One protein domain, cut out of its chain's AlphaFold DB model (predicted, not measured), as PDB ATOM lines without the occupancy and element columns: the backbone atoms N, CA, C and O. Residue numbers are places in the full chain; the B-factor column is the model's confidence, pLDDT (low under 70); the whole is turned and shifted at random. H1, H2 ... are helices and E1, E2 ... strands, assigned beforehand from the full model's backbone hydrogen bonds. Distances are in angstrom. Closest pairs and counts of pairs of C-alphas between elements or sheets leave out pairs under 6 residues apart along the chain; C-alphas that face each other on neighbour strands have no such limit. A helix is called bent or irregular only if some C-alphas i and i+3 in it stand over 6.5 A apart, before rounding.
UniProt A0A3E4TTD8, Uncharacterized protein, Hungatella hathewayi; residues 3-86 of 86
ATOM      1  N   MET A   3     300.348 212.664 241.998       78.56
ATOM      2  CA  MET A   3     300.323 214.098 241.704       78.56
ATOM      3  C   MET A   3     298.882 214.566 241.524       78.56
ATOM      4  O   MET A   3     298.230 214.226 240.537       78.56
ATOM      5  N   HIS A   4     298.382 215.343 242.487       81.44
ATOM      6  CA  HIS A   4     297.067 215.974 242.402       81.44
ATOM      7  C   HIS A   4     297.173 217.248 241.561       81.44
ATOM      8  O   HIS A   4     297.886 218.176 241.937       81.44
ATOM      9  N   THR A   5     296.467 217.299 240.435       82.62
ATOM     10  CA  THR A   5     296.541 218.414 239.477       82.62
ATOM     11  C   THR A   5     295.157 218.928 239.104       82.62
ATOM     12  O   THR A   5     294.143 218.289 239.371       82.62
ATOM     13  N   ASP A   6     295.106 220.086 238.464       82.75
ATOM     14  CA  ASP A   6     293.914 220.637 237.809       82.75
ATOM     15  C   ASP A   6     293.624 220.004 236.432       82.75
ATOM     16  O   ASP A   6     292.783 220.512 235.696       82.75
ATOM     17  N   ALA A   7     294.311 218.908 236.081       80.62
ATOM     18  CA  ALA A   7     294.319 218.294 234.751       80.62
ATOM     19  C   ALA A   7     294.840 219.203 233.620       80.62
ATOM     20  O   ALA A   7     294.554 218.958 232.446       80.62
ATOM     21  N   TYR A   8     295.665 220.208 233.933       85.19
ATOM     22  CA  TYR A   8     296.388 220.955 232.912       85.19
ATOM     23  C   TYR A   8     297.274 220.021 232.075       85.19
ATOM     24  O   TYR A   8     298.121 219.287 232.592       85.19
ATOM     25  N   SER A   9     297.090 220.063 230.754       83.62
ATOM     26  CA  SER A   9     297.655 219.091 229.807       83.62
ATOM     27  C   SER A   9     299.180 218.979 229.856       83.62
ATOM     28  O   SER A   9     299.736 217.925 229.550       83.62
ATOM     29  N   ARG A  10     299.875 220.033 230.296       84.38
ATOM     30  CA  ARG A  10     301.336 220.041 230.444       84.38
ATOM     31  C   ARG A  10     301.843 219.020 231.465       84.38
ATOM     32  O   ARG A  10     302.977 218.560 231.345       84.38
ATOM     33  N   TYR A  11     301.016 218.630 232.435       84.62
ATOM     34  CA  TYR A  11     301.371 217.618 233.429       84.62
ATOM     35  C   TYR A  11     301.436 216.196 232.858       84.62
ATOM     36  O   TYR A  11     302.099 215.345 233.447       84.62
ATOM     37  N   ASN A  12     300.849 215.944 231.683       83.88
ATOM     38  CA  ASN A  12     300.869 214.625 231.040       83.88
ATOM     39  C   ASN A  12     302.286 214.170 230.647       83.88
ATOM     40  O   ASN A  12     302.524 212.981 230.460       83.88
ATOM     41  N   GLY A  13     303.237 215.105 230.525       86.62
ATOM     42  CA  GLY A  13     304.638 214.801 230.223       86.62
ATOM     43  C   GLY A  13     305.476 214.368 231.432       86.62
ATOM     44  O   GLY A  13     306.630 213.974 231.255       86.62
ATOM     45  N   VAL A  14     304.940 214.447 232.658       87.81
ATOM     46  CA  VAL A  14     305.678 214.087 233.876       87.81
ATOM     47  C   VAL A  14     305.744 212.564 234.003       87.81
ATOM     48  O   VAL A  14     304.730 211.886 234.152       87.81
ATOM     49  N   LYS A  15     306.959 212.013 233.949       89.25
ATOM     50  CA  LYS A  15     307.197 210.567 234.050       89.25
ATOM     51  C   LYS A  15     307.262 210.114 235.511       89.25
ATOM     52  O   LYS A  15     307.718 210.852 236.377       89.25
ATOM     53  N   GLY A  16     306.849 208.872 235.773       87.56
ATOM     54  CA  GLY A  16     306.980 208.237 237.094       87.56
ATOM     55  C   GLY A  16     305.945 208.674 238.140       87.56
ATOM     56  O   GLY A  16     306.078 208.322 239.316       87.56
ATOM     57  N   VAL A  17     304.907 209.411 237.732       86.50
ATOM     58  CA  VAL A  17     303.811 209.837 238.611       86.50
ATOM     59  C   VAL A  17     302.469 209.295 238.136       86.50
ATOM     60  O   VAL A  17     302.245 209.121 236.940       86.50
ATOM     61  N   LYS A  18     301.557 209.060 239.081       81.94
ATOM     62  CA  LYS A  18     300.144 208.835 238.775       81.94
ATOM     63  C   LYS A  18     299.418 210.174 238.878       81.94
ATOM     64  O   LYS A  18     299.340 210.756 239.961       81.94
ATOM     65  N   GLY A  19     298.924 210.672 237.748       76.50
ATOM     66  CA  GLY A  19     298.089 211.868 237.715       76.50
ATOM     67  C   GLY A  19     296.728 211.588 238.348       76.50
ATOM     68  O   GLY A  19     296.054 210.626 237.986       76.50
ATOM     69  N   LEU A  20     296.333 212.425 239.300       81.81
ATOM     70  CA  LEU A  20     295.029 212.398 239.953       81.81
ATOM     71  C   LEU A  20     294.412 213.788 239.841       81.81
ATOM     72  O   LEU A  20     295.098 214.801 239.999       81.81
ATOM     73  N   LEU A  21     293.111 213.848 239.573       80.88
ATOM     74  CA  LEU A  21     292.405 215.120 239.551       80.88
ATOM     75  C   LEU A  21     292.239 215.645 240.982       80.88
ATOM     76  O   LEU A  21     291.839 214.921 241.892       80.88
ATOM     77  N   CYS A  22     292.536 216.924 241.181       87.12
ATOM     78  CA  CYS A  22     292.286 217.616 242.432       87.12
ATOM     79  C   CYS A  22     290.773 217.715 242.678       87.12
ATOM     80  O   CYS A  22     290.041 218.261 241.851       87.12
ATOM     81  N   TYR A  23     290.312 217.261 243.845       87.75
ATOM     82  CA  TYR A  23     288.890 217.284 244.201       87.75
ATOM     83  C   TYR A  23     288.263 218.683 244.170       87.75
ATOM     84  O   TYR A  23     287.086 218.804 243.854       87.75
ATOM     85  N   ILE A  24     289.034 219.746 244.427       89.56
ATOM     86  CA  ILE A  24     288.538 221.128 244.320       89.56
ATOM     87  C   ILE A  24     288.253 221.495 242.858       89.56
ATOM     88  O   ILE A  24     287.230 222.109 242.563       89.56
ATOM     89  N   HIS A  25     289.129 221.110 241.928       89.75
ATOM     90  CA  HIS A  25     288.904 221.351 240.501       89.75
ATOM     91  C   HIS A  25     287.732 220.527 239.973       89.75
ATOM     92  O   HIS A  25     286.908 221.053 239.229       89.75
ATOM     93  N   LEU A  26     287.604 219.281 240.436       89.12
ATOM     94  CA  LEU A  26     286.454 218.438 240.130       89.12
ATOM     95  C   LEU A  26     285.141 219.054 240.642       89.12
ATOM     96  O   LEU A  26     284.181 219.161 239.885       89.12
ATOM     97  N   TYR A  27     285.116 219.536 241.889       90.88
ATOM     98  CA  TYR A  27     283.960 220.223 242.470       90.88
ATOM     99  C   TYR A  27     283.546 221.440 241.640       90.88
ATOM    100  O   TYR A  27     282.382 221.585 241.273       90.88
ATOM    101  N   ARG A  28     284.511 222.303 241.293       90.38
ATOM    102  CA  ARG A  28     284.264 223.499 240.476       90.38
ATOM    103  C   ARG A  28     283.709 223.149 239.098       90.38
ATOM    104  O   ARG A  28     282.824 223.854 238.625       90.38
ATOM    105  N   ALA A  29     284.208 222.080 238.477       90.12
ATOM    106  CA  ALA A  29     283.700 221.604 237.196       90.12
ATOM    107  C   ALA A  29     282.233 221.164 237.306       90.12
ATOM    108  O   ALA A  29     281.416 221.617 236.511       90.12
ATOM    109  N   PHE A  30     281.874 220.370 238.321       89.12
ATOM    110  CA  PHE A  30     280.479 219.965 238.522       89.12
ATOM    111  C   PHE A  30     279.556 221.152 238.804       89.12
ATOM    112  O   PHE A  30     278.519 221.269 238.154       89.12
ATOM    113  N   VAL A  31     279.953 222.073 239.689       88.69
ATOM    114  CA  VAL A  31     279.164 223.284 239.985       88.69
ATOM    115  C   VAL A  31     278.946 224.125 238.730       88.69
ATOM    116  O   VAL A  31     277.841 224.604 238.503       88.69
ATOM    117  N   ALA A  32     279.970 224.275 237.885       88.81
ATOM    118  CA  ALA A  32     279.851 225.016 236.632       88.81
ATOM    119  C   ALA A  32     278.888 224.363 235.625       88.81
ATOM    120  O   ALA A  32     278.351 225.063 234.769       88.81
ATOM    121  N   THR A  33     278.672 223.047 235.713       87.94
ATOM    122  CA  THR A  33     277.732 222.317 234.844       87.94
ATOM    123  C   THR A  33     276.290 222.305 235.345       87.94
ATOM    124  O   THR A  33     275.409 221.885 234.597       87.94
ATOM    125  N   LEU A  34     276.024 222.754 236.578       85.12
ATOM    126  CA  LEU A  34     274.660 222.804 237.097       85.12
ATOM    127  C   LEU A  34     273.815 223.848 236.351       85.12
ATOM    128  O   LEU A  34     274.279 224.976 236.146       85.12
ATOM    129  N   PRO A  35     272.566 223.519 235.968       79.69
ATOM    130  CA  PRO A  35     271.647 224.515 235.441       79.69
ATOM    131  C   PRO A  35     271.369 225.562 236.522       79.69
ATOM    132  O   PRO A  35     271.057 225.216 237.658       79.69
ATOM    133  N   LYS A  36     271.442 226.849 236.167       70.12
ATOM    134  CA  LYS A  36     271.132 227.950 237.098       70.12
ATOM    135  C   LYS A  36     269.673 227.931 237.577       70.12
ATOM    136  O   LYS A  36     269.394 228.444 238.654       70.12
ATOM    137  N   ASP A  37     268.798 227.290 236.800       65.75
ATOM    138  CA  ASP A  37     267.341 227.286 236.970       65.75
ATOM    139  C   ASP A  37     266.770 225.863 237.173       65.75
ATOM    140  O   ASP A  37     265.634 225.578 236.793       65.75
ATOM    141  N   ALA A  38     267.559 224.927 237.718       59.69
ATOM    142  CA  ALA A  38     267.104 223.554 237.945       59.69
ATOM    143  C   ALA A  38     266.012 223.497 239.036       59.69
ATOM    144  O   ALA A  38     266.297 223.566 240.228       59.69
ATOM    145  N   TYR A  39     264.754 223.368 238.609       54.56
ATOM    146  CA  TYR A  39     263.564 223.216 239.461       54.56
ATOM    147  C   TYR A  39     263.169 221.747 239.722       54.56
ATOM    148  O   TYR A  39     262.147 221.496 240.362       54.56
ATOM    149  N   ASP A  40     263.929 220.768 239.215       58.78
ATOM    150  CA  ASP A  40     263.563 219.347 239.282       58.78
ATOM    151  C   ASP A  40     264.234 218.642 240.486       58.78
ATOM    152  O   ASP A  40     265.458 218.693 240.607       58.78
ATOM    153  N   PRO A  41     263.480 217.962 241.376       52.72
ATOM    154  CA  PRO A  41     264.016 217.282 242.562       52.72
ATOM    155  C   PRO A  41     264.895 216.050 242.296       52.72
ATOM    156  O   PRO A  41     265.388 215.440 243.250       52.72
ATOM    157  N   LYS A  42     265.050 215.608 241.041       62.72
ATOM    158  CA  LYS A  42     265.908 214.462 240.713       62.72
ATOM    159  C   LYS A  42     267.360 214.910 240.609       62.72
ATOM    160  O   LYS A  42     267.738 215.515 239.613       62.72
ATOM    161  N   ALA A  43     268.158 214.540 241.613       65.38
ATOM    162  CA  ALA A  43     269.592 214.802 241.634       65.38
ATOM    163  C   ALA A  43     270.242 214.354 240.313       65.38
ATOM    164  O   ALA A  43     270.288 213.167 239.980       65.38
ATOM    165  N   SER A  44     270.720 215.321 239.541       82.56
ATOM    166  CA  SER A  44     271.550 215.090 238.368       82.56
ATOM    167  C   SER A  44     272.901 214.499 238.792       82.56
ATOM    168  O   SER A  44     273.350 214.686 239.925       82.56
ATOM    169  N   LYS A  45     273.607 213.811 237.882       84.12
ATOM    170  CA  LYS A  45     274.946 213.258 238.185       84.12
ATOM    171  C   LYS A  45     275.926 214.301 238.763       84.12
ATOM    172  O   LYS A  45     276.665 213.957 239.683       84.12
ATOM    173  N   PRO A  46     275.960 215.563 238.281       86.50
ATOM    174  CA  PRO A  46     276.769 216.603 238.913       86.50
ATOM    175  C   PRO A  46     276.359 216.919 240.358       86.50
ATOM    176  O   PRO A  46     277.236 217.137 241.191       86.50
ATOM    177  N   GLU A  47     275.064 216.917 240.686       87.31
ATOM    178  CA  GLU A  47     274.583 217.146 242.059       87.31
ATOM    179  C   GLU A  47     274.965 215.996 242.988       87.31
ATOM    180  O   GLU A  47     275.467 216.237 244.086       87.31
ATOM    181  N   GLU A  48     274.809 214.751 242.536       88.19
ATOM    182  CA  GLU A  48     275.261 213.563 243.265       88.19
ATOM    183  C   GLU A  48     276.768 213.626 243.555       88.19
ATOM    184  O   GLU A  48     277.203 213.445 244.697       88.19
ATOM    185  N   ALA A  49     277.571 213.987 242.552       89.19
ATOM    186  CA  ALA A  49     279.010 214.150 242.710       89.19
ATOM    187  C   ALA A  49     279.381 215.293 243.673       89.19
ATOM    188  O   ALA A  49     280.303 215.151 244.478       89.19
ATOM    189  N   ILE A  50     278.655 216.415 243.648       90.19
ATOM    190  CA  ILE A  50     278.829 217.524 244.600       90.19
ATOM    191  C   ILE A  50     278.514 217.077 246.030       90.19
ATOM    192  O   ILE A  50     279.285 217.371 246.948       90.19
ATOM    193  N   LEU A  51     277.417 216.344 246.238       90.12
ATOM    194  CA  LEU A  51     277.048 215.803 247.549       90.12
ATOM    195  C   LEU A  51     278.116 214.839 248.073       90.12
ATOM    196  O   LEU A  51     278.498 214.912 249.245       90.12
ATOM    197  N   TRP A  52     278.638 213.976 247.203       90.62
ATOM    198  CA  TRP A  52     279.731 213.073 247.537       90.62
ATOM    199  C   TRP A  52     281.019 213.825 247.909       90.62
ATOM    200  O   TRP A  52     281.634 213.528 248.937       90.62
ATOM    201  N   LEU A  53     281.404 214.849 247.140       91.94
ATOM    202  CA  LEU A  53     282.584 215.679 247.423       91.94
ATOM    203  C   LEU A  53     282.445 216.459 248.738       91.94
ATOM    204  O   LEU A  53     283.403 216.548 249.504       91.94
ATOM    205  N   ASN A  54     281.253 216.970 249.048       92.31
ATOM    206  CA  ASN A  54     280.986 217.658 250.313       92.31
ATOM    207  C   ASN A  54     281.183 216.736 251.525       92.31
ATOM    208  O   ASN A  54     281.781 217.149 252.520       92.31
ATOM    209  N   LYS A  55     280.729 215.477 251.440       91.44
ATOM    210  CA  LYS A  55     280.987 214.467 252.481       91.44
ATOM    211  C   LYS A  55     282.491 214.235 252.659       91.44
ATOM    212  O   LYS A  55     282.971 214.241 253.789       91.44
ATOM    213  N   LEU A  56     283.244 214.127 251.562       91.31
ATOM    214  CA  LEU A  56     284.701 213.976 251.610       91.31
ATOM    215  C   LEU A  56     285.389 215.178 252.282       91.31
ATOM    216  O   LEU A  56     286.250 214.994 253.137       91.31
ATOM    217  N   PHE A  57     284.996 216.412 251.953       91.06
ATOM    218  CA  PHE A  57     285.558 217.611 252.589       91.06
ATOM    219  C   PHE A  57     285.206 217.722 254.073       91.06
ATOM    220  O   PHE A  57     286.029 218.181 254.868       91.06
ATOM    221  N   LYS A  58     284.016 217.262 254.471       91.81
ATOM    222  CA  LYS A  58     283.651 217.161 255.885       91.81
ATOM    223  C   LYS A  58     284.580 216.193 256.625       91.81
ATOM    224  O   LYS A  58     285.102 216.560 257.675       91.81
ATOM    225  N   LEU A  59     284.853 215.020 256.045       90.38
ATOM    226  CA  LEU A  59     285.807 214.054 256.600       90.38
ATOM    227  C   LEU A  59     287.205 214.675 256.762       90.38
ATOM    228  O   LEU A  59     287.801 214.562 257.827       90.38
ATOM    229  N   GLU A  60     287.715 215.398 255.761       88.81
ATOM    230  CA  GLU A  60     289.000 216.114 255.874       88.81
ATOM    231  C   GLU A  60     289.030 217.112 257.044       88.81
ATOM    232  O   GLU A  60     290.047 217.244 257.733       88.81
ATOM    233  N   GLY A  61     287.910 217.801 257.285       90.44
ATOM    234  CA  GLY A  61     287.735 218.706 258.419       90.44
ATOM    235  C   GLY A  61     287.787 217.987 259.768       90.44
ATOM    236  O   GLY A  61     288.484 218.443 260.675       90.44
ATOM    237  N   GLU A  62     287.118 216.840 259.890       90.88
ATOM    238  CA  GLU A  62     287.126 216.005 261.103       90.88
ATOM    239  C   GLU A  62     288.532 215.483 261.431       90.88
ATOM    240  O   GLU A  62     288.936 215.433 262.593       90.88
ATOM    241  N   LEU A  63     289.314 215.146 260.403       89.94
ATOM    242  CA  LEU A  63     290.672 214.628 260.560       89.94
ATOM    243  C   LEU A  63     291.725 215.722 260.802       89.94
ATOM    244  O   LEU A  63     292.890 215.402 261.046       89.94
ATOM    245  N   LYS A  64     291.359 217.010 260.735       89.50
ATOM    246  CA  LYS A  64     292.302 218.141 260.818       89.50
ATOM    247  C   LYS A  64     293.086 218.186 262.132       89.50
ATOM    248  O   LYS A  64     294.243 218.594 262.115       89.50
ATOM    249  N   ASN A  65     292.472 217.755 263.232       90.31
ATOM    250  CA  ASN A  65     293.048 217.846 264.577       90.31
ATOM    251  C   ASN A  65     293.810 216.580 265.008       90.31
ATOM    252  O   ASN A  65     294.320 216.526 266.125       90.31
ATOM    253  N   LEU A  66     293.882 215.553 264.155       91.81
ATOM    254  CA  LEU A  66     294.634 214.335 264.450       91.81
ATOM    255  C   LEU A  66     296.135 214.539 264.224       91.81
ATOM    256  O   LEU A  66     296.555 215.330 263.376       91.81
ATOM    257  N   SER A  67     296.953 213.761 264.936       91.00
ATOM    258  CA  SER A  67     298.385 213.690 264.648       91.00
ATOM    259  C   SER A  67     298.625 213.157 263.224       91.00
ATOM    260  O   SER A  67     297.802 212.389 262.715       91.00
ATOM    261  N   PRO A  68     299.738 213.522 262.560       88.00
ATOM    262  CA  PRO A  68     299.986 213.156 261.161       88.00
ATOM    263  C   PRO A  68     299.856 211.653 260.867       88.00
ATOM    264  O   PRO A  68     299.243 211.266 259.867       88.00
ATOM    265  N   ASP A  69     300.364 210.801 261.762       88.44
ATOM    266  CA  ASP A  69     300.325 209.344 261.597       88.44
ATOM    267  C   ASP A  69     298.909 208.773 261.721       88.44
ATOM    268  O   ASP A  69     298.507 207.905 260.940       88.44
ATOM    269  N   HIS A  70     298.125 209.289 262.670       87.25
ATOM    270  CA  HIS A  70     296.734 208.884 262.860       87.25
ATOM    271  C   HIS A  70     295.854 209.410 261.727       87.25
ATOM    272  O   HIS A  70     295.056 208.659 261.169       87.25
ATOM    273  N   LYS A  71     296.069 210.664 261.311       90.00
ATOM    274  CA  LYS A  71     295.386 211.279 260.174       90.00
ATOM    275  C   LYS A  71     295.570 210.453 258.905       90.00
ATOM    276  O   LYS A  71     294.594 210.191 258.212       90.00
ATOM    277  N   LYS A  72     296.796 210.009 258.604       88.00
ATOM    278  CA  LYS A  72     297.083 209.225 257.393       88.00
ATOM    279  C   LYS A  72     296.344 207.885 257.379       88.00
ATOM    280  O   LYS A  72     295.774 207.525 256.349       88.00
ATOM    281  N   LYS A  73     296.350 207.158 258.503       90.56
ATOM    282  CA  LYS A  73     295.644 205.871 258.636       90.56
ATOM    283  C   LYS A  73     294.135 206.049 258.491       90.56
ATOM    284  O   LYS A  73     293.519 205.369 257.676       90.56
ATOM    285  N   GLU A  74     293.573 207.004 259.221       90.56
ATOM    286  CA  GLU A  74     292.132 207.249 259.233       90.56
ATOM    287  C   GLU A  74     291.630 207.749 257.875       90.56
ATOM    288  O   GLU A  74     290.611 207.283 257.367       90.56
ATOM    289  N   HIS A  75     292.400 208.626 257.229       88.44
ATOM    290  CA  HIS A  75     292.114 209.102 255.883       88.44
ATOM    291  C   HIS A  75     292.074 207.947 254.871       88.44
ATOM    292  O   HIS A  75     291.150 207.883 254.068       88.44
ATOM    293  N   LEU A  76     293.024 207.003 254.911       87.81
ATOM    294  CA  LEU A  76     293.031 205.841 254.009       87.81
ATOM    295  C   LEU A  76     291.790 204.954 254.182       87.81
ATOM    296  O   LEU A  76     291.204 204.539 253.182       87.81
ATOM    297  N   ILE A  77     291.387 204.681 255.425       89.88
ATOM    298  CA  ILE A  77     290.237 203.818 255.730       89.88
ATOM    299  C   ILE A  77     288.938 204.493 255.284       89.88
ATOM    300  O   ILE A  77     288.204 203.934 254.467       89.88
ATOM    301  N   ARG A  78     288.688 205.720 255.759       89.62
ATOM    302  CA  ARG A  78     287.431 206.434 255.493       89.62
ATOM    303  C   ARG A  78     287.282 206.824 254.031       89.62
ATOM    304  O   ARG A  78     286.197 206.704 253.479       89.62
ATOM    305  N   LYS A  79     288.364 207.261 253.378       86.06
ATOM    306  CA  LYS A  79     288.320 207.627 251.957       86.06
ATOM    307  C   LYS A  79     288.056 206.417 251.069       86.06
ATOM    308  O   LYS A  79     287.356 206.558 250.076       86.06
ATOM    309  N   LYS A  80     288.607 205.245 251.414       87.12
ATOM    310  CA  LYS A  80     288.314 204.009 250.684       87.12
ATOM    311  C   LYS A  80     286.837 203.645 250.822       87.12
ATOM    312  O   LYS A  80     286.197 203.449 249.806       87.12
ATOM    313  N   GLN A  81     286.303 203.626 252.044       87.62
ATOM    314  CA  GLN A  81     284.876 203.364 252.281       87.62
ATOM    315  C   GLN A  81     283.988 204.334 251.497       87.62
ATOM    316  O   GLN A  81     283.152 203.909 250.715       87.62
ATOM    317  N   HIS A  82     284.268 205.633 251.610       86.44
ATOM    318  CA  HIS A  82     283.521 206.676 250.911       86.44
ATOM    319  C   HIS A  82     283.579 206.547 249.382       86.44
ATOM    320  O   HIS A  82     282.638 206.944 248.709       86.44
ATOM    321  N   LEU A  83     284.670 206.015 248.817       84.12
ATOM    322  CA  LEU A  83     284.801 205.788 247.375       84.12
ATOM    323  C   LEU A  83     283.973 204.597 246.881       84.12
ATOM    324  O   LEU A  83     283.455 204.666 245.779       84.12
ATOM    325  N   GLU A  84     283.871 203.522 247.664       85.12
ATOM    326  CA  GLU A  84     283.072 202.343 247.290       85.12
ATOM    327  C   GLU A  84     281.557 202.625 247.353       85.12
ATOM    328  O   GLU A  84     280.775 201.927 246.718       85.12
ATOM    329  N   ASP A  85     281.151 203.662 248.097       81.62
ATOM    330  CA  ASP A  85     279.757 204.098 248.250       81.62
ATOM    331  C   ASP A  85     279.258 205.027 247.110       81.62
ATOM    332  O   ASP A  85     278.128 205.521 247.190       81.62
ATOM    333  N   PHE A  86     280.086 205.320 246.095       77.75
ATOM    334  CA  PHE A  86     279.800 206.227 244.965       77.75
ATOM    335  C   PHE A  86     279.718 205.493 243.630       77.75
ATOM    336  O   PHE A  86     278.755 205.760 242.878       77.75
TER     337      PHE A  86
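This is residues 3 to 86 of the 86 residues of an uncharacterized protein of Hungatella hathewayi (UniProt A0A3E4TTD8). Three helices fold back and forth as a loose zigzag, with long H3 in the middle, H2 side by side with its first part and H4 side by side with its later part; a small head, made of the two short strands E1 and E2 and the short helix H1, sits beyond the beginning of H2. Residues 36 to 42, in the link from H2 to H3, stick out free. The printed part has 84 residues, with four named helices and two named strands in the order E1, H1, E2, H2, H3, H4, and its class is mostly helix. The sheet has the order E1, E2 and is parallel. The whole is loose, with a radius of gyration of the C-alphas of 15.6 A and spans of 45 by 35 by 22 A.

The sheet joins E1, residues 3 to 5, and E2, residues 18 to 21, which are parallel neighbours with 31 degrees between their directions. N 5 and O 20 are within hydrogen-bond range at 2.9 A, as are N 3 and O 18 at 3.0 A. With H1, residues 9 to 13, they form a strand-helix-strand unit, two parallel strands with a helix between them along the chain, and its crossover is right-handed. The closest C-alphas of H1 and E2 are those of Asn 12 and Gly 19, 7.7 A apart. H2, residues 23 to 33, is near E1, with 5 pairs of C-alphas within 10 A. H3, residues 45 to 65, forms a helical hairpin with H2; they touch, closest at the C-alphas of Phe 30 and Pro 46, 5.0 A apart, and run opposite ways at a shallow tilt of 29 degrees. H3 touches H2 with residues 46 to 53 alone. H4, residues 68 to 84, forms a second helical hairpin with H3, opposite ways at a shallow tilt of 19 degrees. They touch, closest at the C-alphas of Leu 63 and Lys 71, 5.8 A apart, and H3 does so with residues 56 to 64 alone. H2 and H4 are apart. Every O i to N i+4 pair is within hydrogen-bond range in H2 and H4, against 16 of 17 in H3 and 0 of 1 in H1, where 1 of 2 O i to N i+3 pairs is.

E1 begins at C-alpha 3, (300.323, 214.098, 241.704). E2 is 10.0 A long and H2 15.4 A. H3 spans 32.3 A from C-alpha 45 at (274.946, 213.258, 238.185), and is irregular, with C-alphas 62 and 65 7.1 A apart. H4 spans 24.4 A and ends at C-alpha 84, (283.072, 202.343, 247.290).

The two C-alphas farthest apart, those of Gly 16 and Tyr 39, are 46.0 A apart. The printed part has no cut. The link from H2 to H3, 11 residues, is long; the other links are tight. The mean pLDDT of the printed part is 84.7, and residues 37 to 43 are under 70.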